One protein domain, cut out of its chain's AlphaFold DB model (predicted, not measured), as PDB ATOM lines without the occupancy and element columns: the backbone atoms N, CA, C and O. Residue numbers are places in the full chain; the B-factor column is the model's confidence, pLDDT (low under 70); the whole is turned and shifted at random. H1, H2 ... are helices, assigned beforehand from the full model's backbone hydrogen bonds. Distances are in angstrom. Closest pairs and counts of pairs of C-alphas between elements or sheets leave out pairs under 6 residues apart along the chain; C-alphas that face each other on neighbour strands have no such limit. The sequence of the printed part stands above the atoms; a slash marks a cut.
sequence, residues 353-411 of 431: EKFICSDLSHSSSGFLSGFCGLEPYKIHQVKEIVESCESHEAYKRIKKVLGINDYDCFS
ATOM      1  N   GLU A 353       8.626 -16.732  18.833       90.31
ATOM      2  CA  GLU A 353       8.690 -15.571  17.946       90.31
ATOM      3  C   GLU A 353       7.927 -14.389  18.547       90.31
ATOM      4  O   GLU A 353       8.465 -13.282  18.651       90.31
ATOM      5  N   LYS A 354       6.696 -14.628  19.012       88.50
ATOM      6  CA  LYS A 354       5.857 -13.644  19.699       88.50
ATOM      7  C   LYS A 354       6.494 -13.176  20.997       88.50
ATOM      8  O   LYS A 354       6.426 -11.984  21.282       88.50
ATOM      9  N   PHE A 355       7.105 -14.069  21.778       89.19
ATOM     10  CA  PHE A 355       7.761 -13.671  23.023       89.19
ATOM     11  C   PHE A 355       8.931 -12.719  22.757       89.19
ATOM     12  O   PHE A 355       8.960 -11.627  23.321       89.19
ATOM     13  N   ILE A 356       9.838 -13.079  21.843       88.69
ATOM     14  CA  ILE A 356      10.985 -12.231  21.488       88.69
ATOM     15  C   ILE A 356      10.520 -10.885  20.921       88.69
ATOM     16  O   ILE A 356      11.015  -9.840  21.337       88.69
ATOM     17  N   CYS A 357       9.538 -10.879  20.014       86.75
ATOM     18  CA  CYS A 357       9.007  -9.632  19.458       86.75
ATOM     19  C   CYS A 357       8.318  -8.768  20.529       86.75
ATOM     20  O   CYS A 357       8.507  -7.553  20.550       86.75
ATOM     21  N   SER A 358       7.561  -9.380  21.444       84.88
ATOM     22  CA  SER A 358       6.896  -8.671  22.541       84.88
ATOM     23  C   SER A 358       7.906  -8.066  23.513       84.88
ATOM     24  O   SER A 358       7.770  -6.895  23.861       84.88
ATOM     25  N   ASP A 359       8.930  -8.816  23.923       84.81
ATOM     26  CA  ASP A 359       9.980  -8.310  24.812       84.81
ATOM     27  C   ASP A 359      10.698  -7.109  24.183       84.81
ATOM     28  O   ASP A 359      10.881  -6.078  24.826       84.81
ATOM     29  N   LEU A 360      10.997  -7.194  22.882       82.38
ATOM     30  CA  LEU A 360      11.628  -6.128  22.102       82.38
ATOM     31  C   LEU A 360      10.756  -4.882  21.900       82.38
ATOM     32  O   LEU A 360      11.301  -3.790  21.725       82.38
ATOM     33  N   SER A 361       9.429  -5.023  21.929       73.75
ATOM     34  CA  SER A 361       8.496  -3.893  21.831       73.75
ATOM     35  C   SER A 361       8.498  -3.007  23.084       73.75
ATOM     36  O   SER A 361       8.136  -1.830  23.024       73.75
ATOM     37  N   HIS A 362       8.950  -3.536  24.226       71.69
ATOM     38  CA  HIS A 362       9.041  -2.777  25.464       71.69
ATOM     39  C   HIS A 362      10.319  -1.928  25.497       71.69
ATOM     40  O   HIS A 362      11.424  -2.376  25.199       71.69
ATOM     41  N   SER A 363      10.174  -0.655  25.870       53.38
ATOM     42  CA  SER A 363      11.231   0.371  25.821       53.38
ATOM     43  C   SER A 363      12.437   0.096  26.730       53.38
ATOM     44  O   SER A 363      13.475   0.735  26.560       53.38
ATOM     45  N   SER A 364      12.318  -0.871  27.638       58.91
ATOM     46  CA  SER A 364      13.359  -1.402  28.519       58.91
ATOM     47  C   SER A 364      13.559  -2.909  28.290       58.91
ATOM     48  O   SER A 364      13.555  -3.673  29.254       58.91
ATOM     49  N   SER A 365      13.636  -3.346  27.027       62.56
ATOM     50  CA  SER A 365      13.697  -4.772  26.679       62.56
ATOM     51  C   SER A 365      14.898  -5.473  27.322       62.56
ATOM     52  O   SER A 365      16.056  -5.074  27.147       62.56
ATOM     53  N   GLY A 366      14.612  -6.538  28.076       68.62
ATOM     54  CA  GLY A 366      15.633  -7.370  28.707       68.62
ATOM     55  C   GLY A 366      16.512  -8.048  27.660       68.62
ATOM     56  O   GLY A 366      17.723  -8.157  27.857       68.62
ATOM     57  N   PHE A 367      15.949  -8.394  26.500       78.88
ATOM     58  CA  PHE A 367      16.687  -9.069  25.439       78.88
ATOM     59  C   PHE A 367      17.808  -8.206  24.851       78.88
ATOM     60  O   PHE A 367      18.940  -8.672  24.741       78.88
ATOM     61  N   LEU A 368      17.547  -6.924  24.541       73.94
ATOM     62  CA  LEU A 368      18.590  -6.030  24.010       73.94
ATOM     63  C   LEU A 368      19.651  -5.681  25.055       73.94
ATOM     64  O   LEU A 368      20.789  -5.393  24.689       73.94
ATOM     65  N   SER A 369      19.305  -5.734  26.345       68.06
ATOM     66  CA  SER A 369      20.245  -5.437  27.432       68.06
ATOM     67  C   SER A 369      21.415  -6.430  27.510       68.06
ATOM     68  O   SER A 369      22.490  -6.070  27.986       68.06
ATOM     69  N   GLY A 370      21.244  -7.646  26.972       65.19
ATOM     70  CA  GLY A 370      22.302  -8.655  26.865       65.19
ATOM     71  C   GLY A 370      23.359  -8.358  25.794       65.19
ATOM     72  O   GLY A 370      24.430  -8.964  25.803       65.19
ATOM     73  N   PHE A 371      23.105  -7.407  24.893       67.62
ATOM     74  CA  PHE A 371      24.005  -7.067  23.792       67.62
ATOM     75  C   PHE A 371      24.756  -5.763  24.085       67.62
ATOM     76  O   PHE A 371      24.331  -4.660  23.730       67.62
ATOM     77  N   CYS A 372      25.913  -5.889  24.734       54.56
ATOM     78  CA  CYS A 372      26.804  -4.757  24.982       54.56
ATOM     79  C   CYS A 372      27.282  -4.132  23.657       54.56
ATOM     80  O   CYS A 372      27.865  -4.815  22.820       54.56
ATOM     81  N   GLY A 373      27.081  -2.819  23.488       62.97
ATOM     82  CA  GLY A 373      27.627  -2.066  22.353       62.97
ATOM     83  C   GLY A 373      26.795  -2.093  21.065       62.97
ATOM     84  O   GLY A 373      27.339  -1.800  20.002       62.97
ATOM     85  N   LEU A 374      25.497  -2.418  21.126       73.62
ATOM     86  CA  LEU A 374      24.611  -2.267  19.967       73.62
ATOM     87  C   LEU A 374      24.556  -0.814  19.487       73.62
ATOM     88  O   LEU A 374      24.300   0.117  20.250       73.62
ATOM     89  N   GLU A 375      24.750  -0.633  18.184       78.62
ATOM     90  CA  GLU A 375      24.679   0.679  17.558       78.62
ATOM     91  C   GLU A 375      23.235   1.223  17.615       78.62
ATOM     92  O   GLU A 375      22.294   0.489  17.289       78.62
ATOM     93  N   PRO A 376      23.022   2.508  17.973       77.12
ATOM     94  CA  PRO A 376      21.681   3.078  18.152       77.12
ATOM     95  C   PRO A 376      20.737   2.894  16.956       77.12
ATOM     96  O   PRO A 376      19.530   2.730  17.136       77.12
ATOM     97  N   TYR A 377      21.271   2.870  15.730       80.44
ATOM     98  CA  TYR A 377      20.463   2.665  14.526       80.44
ATOM     99  C   TYR A 377      19.899   1.238  14.422       80.44
ATOM    100  O   TYR A 377      18.799   1.069  13.905       80.44
ATOM    101  N   LYS A 378      20.599   0.213  14.936       82.12
ATOM    102  CA  LYS A 378      20.094  -1.172  14.949       82.12
ATOM    103  C   LYS A 378      18.915  -1.314  15.903       82.12
ATOM    104  O   LYS A 378      17.944  -1.983  15.576       82.12
ATOM    105  N   ILE A 379      18.979  -0.638  17.052       81.00
ATOM    106  CA  ILE A 379      17.877  -0.591  18.023       81.00
ATOM    107  C   ILE A 379      16.641   0.048  17.382       81.00
ATOM    108  O   ILE A 379      15.533  -0.461  17.537       81.00
ATOM    109  N   HIS A 380      16.828   1.137  16.632       81.56
ATOM    110  CA  HIS A 380      15.735   1.782  15.909       81.56
ATOM    111  C   HIS A 380      15.130   0.867  14.832       81.56
ATOM    112  O   HIS A 380      13.919   0.674  14.824       81.56
ATOM    113  N   GLN A 381      15.966   0.222  14.011       84.62
ATOM    114  CA  GLN A 381      15.511  -0.734  12.992       84.62
ATOM    115  C   GLN A 381      14.743  -1.918  13.591       84.62
ATOM    116  O   GLN A 381      13.730  -2.332  13.039       84.62
ATOM    117  N   VAL A 382      15.196  -2.467  14.724       85.62
ATOM    118  CA  VAL A 382      14.487  -3.556  15.412       85.62
ATOM    119  C   VAL A 382      13.089  -3.115  15.844       85.62
ATOM    120  O   VAL A 382      12.140  -3.862  15.621       85.62
ATOM    121  N   LYS A 383      12.939  -1.903  16.393       83.62
ATOM    122  CA  LYS A 383      11.621  -1.365  16.773       83.62
ATOM    123  C   LYS A 383      10.695  -1.216  15.570       83.62
ATOM    124  O   LYS A 383       9.574  -1.710  15.614       83.62
ATOM    125  N   GLU A 384      11.186  -0.628  14.479       84.44
ATOM    126  CA  GLU A 384      10.408  -0.498  13.240       84.44
ATOM    127  C   GLU A 384       9.961  -1.862  12.697       84.44
ATOM    128  O   GLU A 384       8.826  -2.014  12.252       84.44
ATOM    129  N   ILE A 385      10.830  -2.878  12.748       86.94
ATOM    130  CA  ILE A 385      10.500  -4.235  12.294       86.94
ATOM    131  C   ILE A 385       9.400  -4.858  13.160       86.94
ATOM    132  O   ILE A 385       8.462  -5.425  12.608       86.94
ATOM    133  N   VAL A 386       9.499  -4.749  14.490       86.19
ATOM    134  CA  VAL A 386       8.492  -5.289  15.421       86.19
ATOM    135  C   VAL A 386       7.130  -4.615  15.226       86.19
ATOM    136  O   VAL A 386       6.109  -5.291  15.283       86.19
ATOM    137  N   GLU A 387       7.099  -3.306  14.967       84.69
ATOM    138  CA  GLU A 387       5.852  -2.548  14.778       84.69
ATOM    139  C   GLU A 387       5.195  -2.781  13.407       84.69
ATOM    140  O   GLU A 387       3.982  -2.629  13.270       84.69
ATOM    141  N   SER A 388       5.980  -3.129  12.381       82.75
ATOM    142  CA  SER A 388       5.514  -3.175  10.985       82.75
ATOM    143  C   SER A 388       5.297  -4.578  10.412       82.75
ATOM    144  O   SER A 388       4.737  -4.699   9.320       82.75
ATOM    145  N   CYS A 389       5.749  -5.634  11.093       84.06
ATOM    146  CA  CYS A 389       5.734  -7.002  10.573       84.06
ATOM    147  C   CYS A 389       4.977  -7.971  11.496       84.06
ATOM    148  O   CYS A 389       5.023  -7.854  12.716       84.06
ATOM    149  N   GLU A 390       4.363  -8.997  10.901       88.38
ATOM    150  CA  GLU A 390       3.902 -10.189  11.628       88.38
ATOM    151  C   GLU A 390       5.073 -10.873  12.355       88.38
ATOM    152  O   GLU A 390       6.197 -10.889  11.842       88.38
ATOM    153  N   SER A 391       4.817 -11.480  13.522       85.25
ATOM    154  CA  SER A 391       5.868 -11.953  14.442       85.25
ATOM    155  C   SER A 391       6.876 -12.915  13.799       85.25
ATOM    156  O   SER A 391       8.072 -12.782  14.042       85.25
ATOM    157  N   HIS A 392       6.429 -13.814  12.918       85.00
ATOM    158  CA  HIS A 392       7.307 -14.747  12.200       85.00
ATOM    159  C   HIS A 392       8.323 -14.039  11.289       85.00
ATOM    160  O   HIS A 392       9.512 -14.368  11.244       85.00
ATOM    161  N   GLU A 393       7.863 -13.029  10.547       85.50
ATOM    162  CA  GLU A 393       8.716 -12.255   9.642       85.50
ATOM    163  C   GLU A 393       9.605 -11.284  10.428       85.50
ATOM    164  O   GLU A 393      10.794 -11.136  10.122       85.50
ATOM    165  N   ALA A 394       9.052 -10.670  11.479       86.38
ATOM    166  CA  ALA A 394       9.792  -9.814  12.394       86.38
ATOM    167  C   ALA A 394      10.965 -10.577  13.024       86.38
ATOM    168  O   ALA A 394      12.112 -10.136  12.925       86.38
ATOM    169  N   TYR A 395      10.709 -11.770  13.566       90.31
ATOM    170  CA  TYR A 395      11.710 -12.629  14.197       90.31
ATOM    171  C   TYR A 395      12.900 -12.925  13.269       90.31
ATOM    172  O   TYR A 395      14.060 -12.722  13.641       90.31
ATOM    173  N   LYS A 396      12.646 -13.311  12.012       90.25
ATOM    174  CA  LYS A 396      13.712 -13.568  11.024       90.25
ATOM    175  C   LYS A 396      14.545 -12.328  10.710       90.25
ATOM    176  O   LYS A 396      15.772 -12.417  10.603       90.25
ATOM    177  N   ARG A 397      13.899 -11.172  10.541       88.75
ATOM    178  CA  ARG A 397      14.583  -9.916  10.203       88.75
ATOM    179  C   ARG A 397      15.401  -9.381  11.370       88.75
ATOM    180  O   ARG A 397      16.539  -8.970  11.156       88.75
ATOM    181  N   ILE A 398      14.872  -9.455  12.588       89.25
ATOM    182  CA  ILE A 398      15.565  -9.051  13.817       89.25
ATOM    183  C   ILE A 398      16.852  -9.854  13.987       89.25
ATOM    184  O   ILE A 398      17.913  -9.254  14.167       89.25
ATOM    185  N   LYS A 399      16.795 -11.185  13.820       91.19
ATOM    186  CA  LYS A 399      17.990 -12.043  13.854       91.19
ATOM    187  C   LYS A 399      19.074 -11.558  12.891       91.19
ATOM    188  O   LYS A 399      20.236 -11.431  13.267       91.19
ATOM    189  N   LYS A 400      18.689 -11.195  11.664       89.81
ATOM    190  CA  LYS A 400      19.615 -10.681  10.644       89.81
ATOM    191  C   LYS A 400      20.209  -9.314  11.002       89.81
ATOM    192  O   LYS A 400      21.402  -9.110  10.798       89.81
ATOM    193  N   VAL A 401      19.400  -8.384  11.513       87.81
ATOM    194  CA  VAL A 401      19.838  -7.026  11.900       87.81
ATOM    195  C   VAL A 401      20.810  -7.076  13.079       87.81
ATOM    196  O   VAL A 401      21.850  -6.408  13.075       87.81
ATOM    197  N   LEU A 402      20.485  -7.898  14.076       85.19
ATOM    198  CA  LEU A 402      21.295  -8.073  15.276       85.19
ATOM    199  C   LEU A 402      22.498  -9.001  15.047       85.19
ATOM    200  O   LEU A 402      23.465  -8.918  15.794       85.19
ATOM    201  N   GLY A 403      22.488  -9.813  13.986       87.00
ATOM    202  CA  GLY A 403      23.552 -10.777  13.691       87.00
ATOM    203  C   GLY A 403      23.538 -11.982  14.631       87.00
ATOM    204  O   GLY A 403      24.594 -12.523  14.940       87.00
ATOM    205  N   ILE A 404      22.351 -12.373  15.092       87.69
ATOM    206  CA  ILE A 404      22.129 -13.437  16.075       87.69
ATOM    207  C   ILE A 404      21.416 -14.626  15.432       87.69
ATOM    208  O   ILE A 404      20.819 -14.516  14.357       87.69
ATOM    209  N   ASN A 405      21.474 -15.775  16.091       90.19
ATOM    210  CA  ASN A 405      20.833 -17.010  15.657       90.19
ATOM    211  C   ASN A 405      19.752 -17.463  16.656       90.19
ATOM    212  O   ASN A 405      19.475 -16.797  17.650       90.19
ATOM    213  N   ASP A 406      19.109 -18.597  16.370       91.38
ATOM    214  CA  ASP A 406      18.048 -19.140  17.224       91.38
ATOM    215  C   ASP A 406      18.534 -19.513  18.634       91.38
ATOM    216  O   ASP A 406      17.814 -19.288  19.600       91.38
ATOM    217  N   TYR A 407      19.772 -19.993  18.792       91.62
ATOM    218  CA  TYR A 407      20.334 -20.352  20.098       91.62
ATOM    219  C   TYR A 407      20.560 -19.146  21.013       91.62
ATOM    220  O   TYR A 407      20.442 -19.281  22.232       91.62
ATOM    221  N   ASP A 408      20.842 -17.967  20.451       89.94
ATOM    222  CA  ASP A 408      20.937 -16.726  21.230       89.94
ATOM    223  C   ASP A 408      19.565 -16.367  21.825       89.94
ATOM    224  O   ASP A 408      19.444 -16.080  23.019       89.94
ATOM    225  N   CYS A 409      18.505 -16.479  21.015       90.81
ATOM    226  CA  CYS A 409      17.123 -16.313  21.464       90.81
ATOM    227  C   CYS A 409      16.742 -17.372  22.511       90.81
ATOM    228  O   CYS A 409      16.169 -17.038  23.547       90.81
ATOM    229  N   PHE A 410      17.092 -18.641  22.282       94.06
ATOM    230  CA  PHE A 410      16.792 -19.734  23.208       94.06
ATOM    231  C   PHE A 410      17.497 -19.556  24.553       94.06
ATOM    232  O   PHE A 410      16.887 -19.784  25.594       94.06
ATOM    233  N   SER A 411      18.754 -19.105  24.544       91.25
ATOM    234  CA  SER A 411      19.520 -18.816  25.761       91.25
ATOM    235  C   SER A 411      18.849 -17.728  26.593       91.25
ATOM    236  O   SER A 411      18.730 -17.868  27.808       91.25
TER     237      SER A 411
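This is residues 353 to 411 of the 431 residues of an uncharacterized protein of Firmicutes bacterium HGW-Firmicutes-20 (UniProt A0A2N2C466). H3 and H4 fold back on each other as a helical hairpin, and H1 crosses both near its turn. Short H2 packs on H1; H5 is set off, near H4. The printed part has 59 residues with five named helices, H1 to H5 in order: all helix, compact, radius of gyration of the C-alphas 10.2 A, spans 27 by 23 by 19 A.

H1, residues 353 to 361, begins at C-alpha 353 (8.690, -15.571, 17.946). H2 is residues 366 to 369, H3 376 to 388, 18.8 A long, H4 391 to 402, 15.9 A, and H5 406 to 411.

H1, the hub, touches H2, H3 and H4; its closest C-alphas to H4 are Lys 354 and Ser 391, 5.5 A. H3 and H4 touch at a shallow tilt of 10 degrees, opposite ways. In H1, H3, H4 and H5 every O i to N i+4 pair is within hydrogen-bond range; H2 is too short for one.

The printed part has no cut and no long link. pLDDT is under 70 at residues 363 to 366 and 369 to 373.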